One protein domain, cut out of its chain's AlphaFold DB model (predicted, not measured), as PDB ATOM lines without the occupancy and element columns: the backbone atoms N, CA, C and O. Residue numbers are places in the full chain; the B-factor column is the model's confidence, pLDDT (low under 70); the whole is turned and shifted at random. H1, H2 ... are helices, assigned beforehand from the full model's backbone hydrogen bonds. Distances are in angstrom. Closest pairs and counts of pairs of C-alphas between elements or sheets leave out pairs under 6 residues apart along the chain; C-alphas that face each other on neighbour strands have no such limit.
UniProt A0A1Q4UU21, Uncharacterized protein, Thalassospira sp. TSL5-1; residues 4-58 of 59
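AT A GLANCE: This is residues 4 to 58 of the 59 residues of an uncharacterized protein of Thalassospira sp. TSL5-1 (UniProt A0A1Q4UU21). Three helices that touch nowhere are strung out as a flat, wide, open U: H1 is one arm, H2 and the loop of residues 29 to 43 make the bottom, and H3 is the other arm. The printed part has 55 residues with three named helices, H1, H2, H3 in order, and no named strand; the class is all helix. It is extended, with a radius of gyration of the C-alphas of 16.4 A and spans of 49 by 35 by 10 A.

HOW THE PARTS SIT: Start at H1, residues 4 to 16; a tight link of 2 residues leads to H2, residues 19 to 28, yet the two are apart. A long link of 15 residues leads on to H3, residues 44 to 56, which is apart from both. In H2 every O i to N i+4 pair is within hydrogen-bond range; in H1 and in H3, 8 of 9 are.

IN THESE COORDINATES: Find C-alpha 4 at (-34.784, -38.757, -24.640); H1 runs 18.9 A from there. H2 measures 14.3 A. H3 runs 19.5 A to C-alpha 56 at (-69.365, -29.445, -30.115).

THE WHOLE: The farthest C-alphas, of Ser 16 and Met 58, are 49.1 A apart. The printed part has no cut. Residues 43 to 58 have pLDDT under 70.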
ATOM      1  N   ASP A   4     -36.029 -39.424 -25.037       91.56
ATOM      2  CA  ASP A   4     -34.784 -38.757 -24.640       91.56
ATOM      3  C   ASP A   4     -33.764 -38.697 -25.783       91.56
ATOM      4  O   ASP A   4     -33.181 -37.645 -26.053       91.56
ATOM      5  N   GLU A   5     -33.591 -39.799 -26.516       90.31
ATOM      6  CA  GLU A   5     -32.719 -39.840 -27.694       90.31
ATOM      7  C   GLU A   5     -33.220 -38.908 -28.805       90.31
ATOM      8  O   GLU A   5     -32.423 -38.336 -29.555       90.31
ATOM      9  N   LEU A   6     -34.539 -38.753 -28.932       91.56
ATOM     10  CA  LEU A   6     -35.150 -37.839 -29.894       91.56
ATOM     11  C   LEU A   6     -34.876 -36.381 -29.508       91.56
ATOM     12  O   LEU A   6     -34.425 -35.600 -30.348       91.56
ATOM     13  N   THR A   7     -35.078 -36.041 -28.234       91.00
ATOM     14  CA  THR A   7     -34.823 -34.708 -27.675       91.00
ATOM     15  C   THR A   7     -33.369 -34.303 -27.875       91.00
ATOM     16  O   THR A   7     -33.096 -33.246 -28.443       91.00
ATOM     17  N   GLN A   8     -32.425 -35.181 -27.525       91.44
ATOM     18  CA  GLN A   8     -30.995 -34.914 -27.695       91.44
ATOM     19  C   GLN A   8     -30.619 -34.641 -29.157       91.44
ATOM     20  O   GLN A   8     -29.840 -33.726 -29.440       91.44
ATOM     21  N   LYS A   9     -31.189 -35.391 -30.112       88.75
ATOM     22  CA  LYS A   9     -30.946 -35.147 -31.543       88.75
ATOM     23  C   LYS A   9     -31.516 -33.811 -32.010       88.75
ATOM     24  O   LYS A   9     -30.843 -33.105 -32.763       88.75
ATOM     25  N   ILE A  10     -32.721 -33.457 -31.570       87.50
ATOM     26  CA  ILE A  10     -33.358 -32.181 -31.921       87.50
ATOM     27  C   ILE A  10     -32.536 -31.008 -31.374       87.50
ATOM     28  O   ILE A  10     -32.260 -30.061 -32.111       87.50
ATOM     29  N   GLU A  11     -32.085 -31.081 -30.122       88.31
ATOM     30  CA  GLU A  11     -31.265 -30.038 -29.497       88.31
ATOM     31  C   GLU A  11     -29.897 -29.882 -30.169       88.31
ATOM     32  O   GLU A  11     -29.447 -28.759 -30.422       88.31
ATOM     33  N   ALA A  12     -29.235 -30.992 -30.503       89.94
ATOM     34  CA  ALA A  12     -27.965 -30.967 -31.222       89.94
ATOM     35  C   ALA A  12     -28.110 -30.323 -32.613       89.94
ATOM     36  O   ALA A  12     -27.281 -29.500 -33.016       89.94
ATOM     37  N   GLN A  13     -29.197 -30.629 -33.329       84.25
ATOM     38  CA  GLN A  13     -29.508 -29.971 -34.598       84.25
ATOM     39  C   GLN A  13     -29.855 -28.492 -34.419       84.25
ATOM     40  O   GLN A  13     -29.459 -27.669 -35.236       84.25
ATOM     41  N   ALA A  14     -30.558 -28.113 -33.352       84.69
ATOM     42  CA  ALA A  14     -30.887 -26.714 -33.097       84.69
ATOM     43  C   ALA A  14     -29.630 -25.845 -32.903       84.69
ATOM     44  O   ALA A  14     -29.594 -24.716 -33.388       84.69
ATOM     45  N   LYS A  15     -28.587 -26.384 -32.256       86.06
ATOM     46  CA  LYS A  15     -27.313 -25.685 -32.003       86.06
ATOM     47  C   LYS A  15     -26.479 -25.430 -33.261       86.06
ATOM     48  O   LYS A  15     -25.700 -24.484 -33.275       86.06
ATOM     49  N   SER A  16     -26.629 -26.254 -34.295       88.75
ATOM     50  CA  SER A  16     -25.854 -26.146 -35.542       88.75
ATOM     51  C   SER A  16     -26.519 -25.278 -36.614       88.75
ATOM     52  O   SER A  16     -25.861 -24.924 -37.588       88.75
ATOM     53  N   ARG A  17     -27.789 -24.890 -36.435       89.50
ATOM     54  CA  ARG A  17     -28.523 -24.092 -37.425       89.50
ATOM     55  C   ARG A  17     -28.038 -22.647 -37.484       89.50
ATOM     56  O   ARG A  17     -28.038 -21.899 -36.494       89.50
ATOM     57  N   THR A  18     -27.741 -22.213 -38.695       91.88
ATOM     58  CA  THR A  18     -27.513 -20.812 -39.041       91.88
ATOM     59  C   THR A  18     -28.778 -19.971 -38.820       91.88
ATOM     60  O   THR A  18     -29.870 -20.475 -38.526       91.88
ATOM     61  N   HIS A  19     -28.636 -18.649 -38.902       88.94
ATOM     62  CA  HIS A  19     -29.779 -17.744 -38.810       88.94
ATOM     63  C   HIS A  19     -30.757 -17.940 -39.983       88.94
ATOM     64  O   HIS A  19     -31.966 -18.000 -39.769       88.94
ATOM     65  N   GLU A  20     -30.242 -18.122 -41.200       90.50
ATOM     66  CA  GLU A  20     -31.056 -18.330 -42.404       90.50
ATOM     67  C   GLU A  20     -31.866 -19.629 -42.345       90.50
ATOM     68  O   GLU A  20     -33.055 -19.633 -42.660       90.50
ATOM     69  N   GLU A  21     -31.261 -20.723 -41.876       91.19
ATOM     70  CA  GLU A  21     -31.960 -22.003 -41.705       91.19
ATOM     71  C   GLU A  21     -33.073 -21.908 -40.661       91.19
ATOM     72  O   GLU A  21     -34.149 -22.475 -40.846       91.19
ATOM     73  N   ARG A  22     -32.848 -21.148 -39.581       90.88
ATOM     74  CA  ARG A  22     -33.892 -20.863 -38.589       90.88
ATOM     75  C   ARG A  22     -35.045 -20.081 -39.206       90.88
ATOM     76  O   ARG A  22     -36.192 -20.471 -39.015       90.88
ATOM     77  N   LEU A  23     -34.761 -19.028 -39.971       91.38
ATOM     78  CA  LEU A  23     -35.804 -18.252 -40.649       91.38
ATOM     79  C   LEU A  23     -36.580 -19.096 -41.662       91.38
ATOM     80  O   LEU A  23     -37.803 -18.992 -41.715       91.38
ATOM     81  N   ARG A  24     -35.902 -19.960 -42.426       91.75
ATOM     82  CA  ARG A  24     -36.562 -20.890 -43.351       91.75
ATOM     83  C   ARG A  24     -37.522 -21.819 -42.608       91.75
ATOM     84  O   ARG A  24     -38.686 -21.867 -42.974       91.75
ATOM     85  N   LEU A  25     -37.078 -22.468 -41.528       91.62
ATOM     86  CA  LEU A  25     -37.939 -23.355 -40.731       91.62
ATOM     87  C   LEU A  25     -39.171 -22.634 -40.173       91.62
ATOM     88  O   LEU A  25     -40.268 -23.186 -40.178       91.62
ATOM     89  N   LEU A  26     -39.002 -21.395 -39.706       91.06
ATOM     90  CA  LEU A  26     -40.111 -20.593 -39.191       91.06
ATOM     91  C   LEU A  26     -41.093 -20.172 -40.299       91.06
ATOM     92  O   LEU A  26     -42.297 -20.110 -40.051       91.06
ATOM     93  N   ARG A  27     -40.611 -19.921 -41.521       91.19
ATOM     94  CA  ARG A  27     -41.462 -19.665 -42.695       91.19
ATOM     95  C   ARG A  27     -42.196 -20.922 -43.157       91.19
ATOM     96  O   ARG A  27     -43.395 -20.861 -43.407       91.19
ATOM     97  N   ASP A  28     -41.508 -22.059 -43.202       89.19
ATOM     98  CA  ASP A  28     -42.092 -23.355 -43.577       89.19
ATOM     99  C   ASP A  28     -43.197 -23.765 -42.591       89.19
ATOM    100  O   ASP A  28     -44.251 -24.260 -42.990       89.19
ATOM    101  N   ALA A  29     -43.001 -23.472 -41.303       88.94
ATOM    102  CA  ALA A  29     -44.002 -23.658 -40.257       88.94
ATOM    103  C   ALA A  29     -45.135 -22.608 -40.276       88.94
ATOM    104  O   ALA A  29     -46.010 -22.644 -39.413       88.94
ATOM    105  N   ARG A  30     -45.131 -21.671 -41.239       88.50
ATOM    106  CA  ARG A  30     -46.092 -20.557 -41.367       88.50
ATOM    107  C   ARG A  30     -46.179 -19.685 -40.107       88.50
ATOM    108  O   ARG A  30     -47.232 -19.135 -39.802       88.50
ATOM    109  N   ILE A  31     -45.069 -19.581 -39.374       88.25
ATOM    110  CA  ILE A  31     -44.907 -18.701 -38.209       88.25
ATOM    111  C   ILE A  31     -44.487 -17.308 -38.678       88.25
ATOM    112  O   ILE A  31     -44.971 -16.303 -38.161       88.25
ATOM    113  N   LEU A  32     -43.578 -17.257 -39.657       91.19
ATOM    114  CA  LEU A  32     -43.100 -16.025 -40.274       91.19
ATOM    115  C   LEU A  32     -43.510 -15.937 -41.745       91.19
ATOM    116  O   LEU A  32     -43.579 -16.948 -42.442       91.19
ATOM    117  N   ASP A  33     -43.704 -14.715 -42.225       88.38
ATOM    118  CA  ASP A  33     -43.901 -14.394 -43.631       88.38
ATOM    119  C   ASP A  33     -42.565 -14.276 -44.399       88.38
ATOM    120  O   ASP A  33     -41.457 -14.461 -43.871       88.38
ATOM    121  N   GLN A  34     -42.665 -13.972 -45.696       87.12
ATOM    122  CA  GLN A  34     -41.506 -13.826 -46.580       87.12
ATOM    123  C   GLN A  34     -40.584 -12.664 -46.173       87.12
ATOM    124  O   GLN A  34     -39.375 -12.755 -46.387       87.12
ATOM    125  N   ASP A  35     -41.117 -11.642 -45.501       88.00
ATOM    126  CA  ASP A  35     -40.362 -10.499 -44.981       88.00
ATOM    127  C   ASP A  35     -39.733 -10.790 -43.603       88.00
ATOM    128  O   ASP A  35     -38.983  -9.970 -43.073       88.00
ATOM    129  N   GLY A  36     -40.008 -11.960 -43.012       84.06
ATOM    130  CA  GLY A  36     -39.546 -12.331 -41.673       84.06
ATOM    131  C   GLY A  36     -40.364 -11.705 -40.539       84.06
ATOM    132  O   GLY A  36     -39.918 -11.722 -39.391       84.06
ATOM    133  N   ARG A  37     -41.546 -11.156 -40.835       88.56
ATOM    134  CA  ARG A  37     -42.528 -10.726 -39.829       88.56
ATOM    135  C   ARG A  37     -43.424 -11.900 -39.450       88.56
ATOM    136  O   ARG A  37     -43.463 -12.898 -40.155       88.56
ATOM    137  N   LEU A  38     -44.145 -11.797 -38.336       87.19
ATOM    138  CA  LEU A  38     -45.115 -12.821 -37.936       87.19
ATOM    139  C   LEU A  38     -46.202 -12.973 -39.007       87.19
ATOM    140  O   LEU A  38     -46.803 -11.980 -39.426       87.19
ATOM    141  N   ASP A  39     -46.463 -14.211 -39.429       86.62
ATOM    142  CA  ASP A  39     -47.538 -14.501 -40.372       86.62
ATOM    143  C   ASP A  39     -48.880 -14.157 -39.712       86.62
ATOM    144  O   ASP A  39     -49.187 -14.586 -38.597       86.62
ATOM    145  N   ARG A  40     -49.706 -13.366 -40.402       80.62
ATOM    146  CA  ARG A  40     -51.011 -12.917 -39.883       80.62
ATOM    147  C   ARG A  40     -51.957 -14.078 -39.577       80.62
ATOM    148  O   ARG A  40     -52.864 -13.925 -38.764       80.62
ATOM    149  N   ASN A  41     -51.771 -15.218 -40.232       77.12
ATOM    150  CA  ASN A  41     -52.584 -16.408 -40.033       77.12
ATOM    151  C   ASN A  41     -52.061 -17.295 -38.901       77.12
ATOM    152  O   ASN A  41     -52.813 -18.147 -38.437       77.12
ATOM    153  N   PHE A  42     -50.829 -17.085 -38.424       75.75
ATOM    154  CA  PHE A  42     -50.255 -17.882 -37.339       75.75
ATOM    155  C   PHE A  42     -51.106 -17.799 -36.062       75.75
ATOM    156  O   PHE A  42     -51.444 -18.820 -35.472       75.75
ATOM    157  N   PHE A  43     -51.554 -16.595 -35.690       68.00
ATOM    158  CA  PHE A  43     -52.409 -16.386 -34.511       68.00
ATOM    159  C   PHE A  43     -53.913 -16.509 -34.785       68.00
ATOM    160  O   PHE A  43     -54.696 -16.571 -33.843       68.00
ATOM    161  N   ARG A  44     -54.345 -16.620 -36.049       69.19
ATOM    162  CA  ARG A  44     -55.762 -16.897 -36.365       69.19
ATOM    163  C   ARG A  44     -56.205 -18.292 -35.931       69.19
ATOM    164  O   ARG A  44     -57.400 -18.561 -35.871       69.19
ATOM    165  N   LEU A  45     -55.264 -19.177 -35.604       56.84
ATOM    166  CA  LEU A  45     -55.587 -20.503 -35.094       56.84
ATOM    167  C   LEU A  45     -56.310 -20.452 -33.734       56.84
ATOM    168  O   LEU A  45     -57.192 -21.275 -33.512       56.84
ATOM    169  N   GLU A  46     -56.030 -19.468 -32.865       54.00
ATOM    170  CA  GLU A  46     -56.802 -19.293 -31.617       54.00
ATOM    171  C   GLU A  46     -58.261 -18.887 -31.879       54.00
ATOM    172  O   GLU A  46     -59.158 -19.246 -31.116       54.00
ATOM    173  N   GLU A  47     -58.520 -18.179 -32.979       54.03
ATOM    174  CA  GLU A  47     -59.869 -17.793 -33.404       54.03
ATOM    175  C   GLU A  47     -60.651 -18.997 -33.967       54.03
ATOM    176  O   GLU A  47     -61.850 -19.134 -33.715       54.03
ATOM    177  N   ASN A  48     -59.958 -19.920 -34.647       50.56
ATOM    178  CA  ASN A  48     -60.539 -21.153 -35.197       50.56
ATOM    179  C   ASN A  48     -60.761 -22.246 -34.130       50.56
ATOM    180  O   ASN A  48     -61.794 -22.906 -34.148       50.56
ATOM    181  N   LEU A  49     -59.857 -22.393 -33.152       53.25
ATOM    182  CA  LEU A  49     -60.018 -23.352 -32.044       53.25
ATOM    183  C   LEU A  49     -61.225 -23.023 -31.147       53.25
ATOM    184  O   LEU A  49     -61.853 -23.923 -30.594       53.25
ATOM    185  N   ARG A  50     -61.581 -21.737 -31.015       52.12
ATOM    186  CA  ARG A  50     -62.790 -21.303 -30.291       52.12
ATOM    187  C   ARG A  50     -64.087 -21.596 -31.053       52.12
ATOM    188  O   ARG A  50     -65.105 -21.834 -30.409       52.12
ATOM    189  N   HIS A  51     -64.064 -21.588 -32.386       50.97
ATOM    190  CA  HIS A  51     -65.232 -21.936 -33.203       50.97
ATOM    191  C   HIS A  51     -65.534 -23.441 -33.173       50.97
ATOM    192  O   HIS A  51     -66.701 -23.816 -33.063       50.97
ATOM    193  N   ASP A  52     -64.507 -24.293 -33.188       51.22
ATOM    194  CA  ASP A  52     -64.699 -25.750 -33.168       51.22
ATOM    195  C   ASP A  52     -65.263 -26.254 -31.827       51.22
ATOM    196  O   ASP A  52     -66.124 -27.135 -31.809       51.22
ATOM    197  N   HIS A  53     -64.868 -25.654 -30.697       51.59
ATOM    198  CA  HIS A  53     -65.454 -25.987 -29.392       51.59
ATOM    199  C   HIS A  53     -66.924 -25.552 -29.259       51.59
ATOM    200  O   HIS A  53     -67.716 -26.277 -28.665       51.59
ATOM    201  N   ALA A  54     -67.318 -24.415 -29.843       51.25
ATOM    202  CA  ALA A  54     -68.695 -23.921 -29.762       51.25
ATOM    203  C   ALA A  54     -69.705 -24.787 -30.542       51.25
ATOM    204  O   ALA A  54     -70.878 -24.842 -30.178       51.25
ATOM    205  N   LEU A  55     -69.262 -25.480 -31.597       52.25
ATOM    206  CA  LEU A  55     -70.104 -26.399 -32.371       52.25
ATOM    207  C   LEU A  55     -70.245 -27.781 -31.714       52.25
ATOM    208  O   LEU A  55     -71.231 -28.466 -31.968       52.25
ATOM    209  N   SER A  56     -69.299 -28.177 -30.856       53.22
ATOM    210  CA  SER A  56     -69.365 -29.445 -30.115       53.22
ATOM    211  C   SER A  56     -70.296 -29.394 -28.897       53.22
ATOM    212  O   SER A  56     -70.734 -30.450 -28.456       53.22
ATOM    213  N   ASP A  57     -70.604 -28.204 -28.370       50.91
ATOM    214  CA  ASP A  57     -71.531 -28.011 -27.239       50.91
ATOM    215  C   ASP A  57     -73.000 -27.812 -27.685       50.91
ATOM    216  O   ASP A  57     -73.899 -27.703 -26.852       50.91
ATOM    217  N   MET A  58     -73.257 -27.749 -28.999       51.75
ATOM    218  CA  MET A  58     -74.597 -27.599 -29.598       51.75
ATOM    219  C   MET A  58     -75.114 -28.863 -30.315       51.75
ATOM    220  O   MET A  58     -76.186 -28.808 -30.924       51.75
TER     221      MET A  58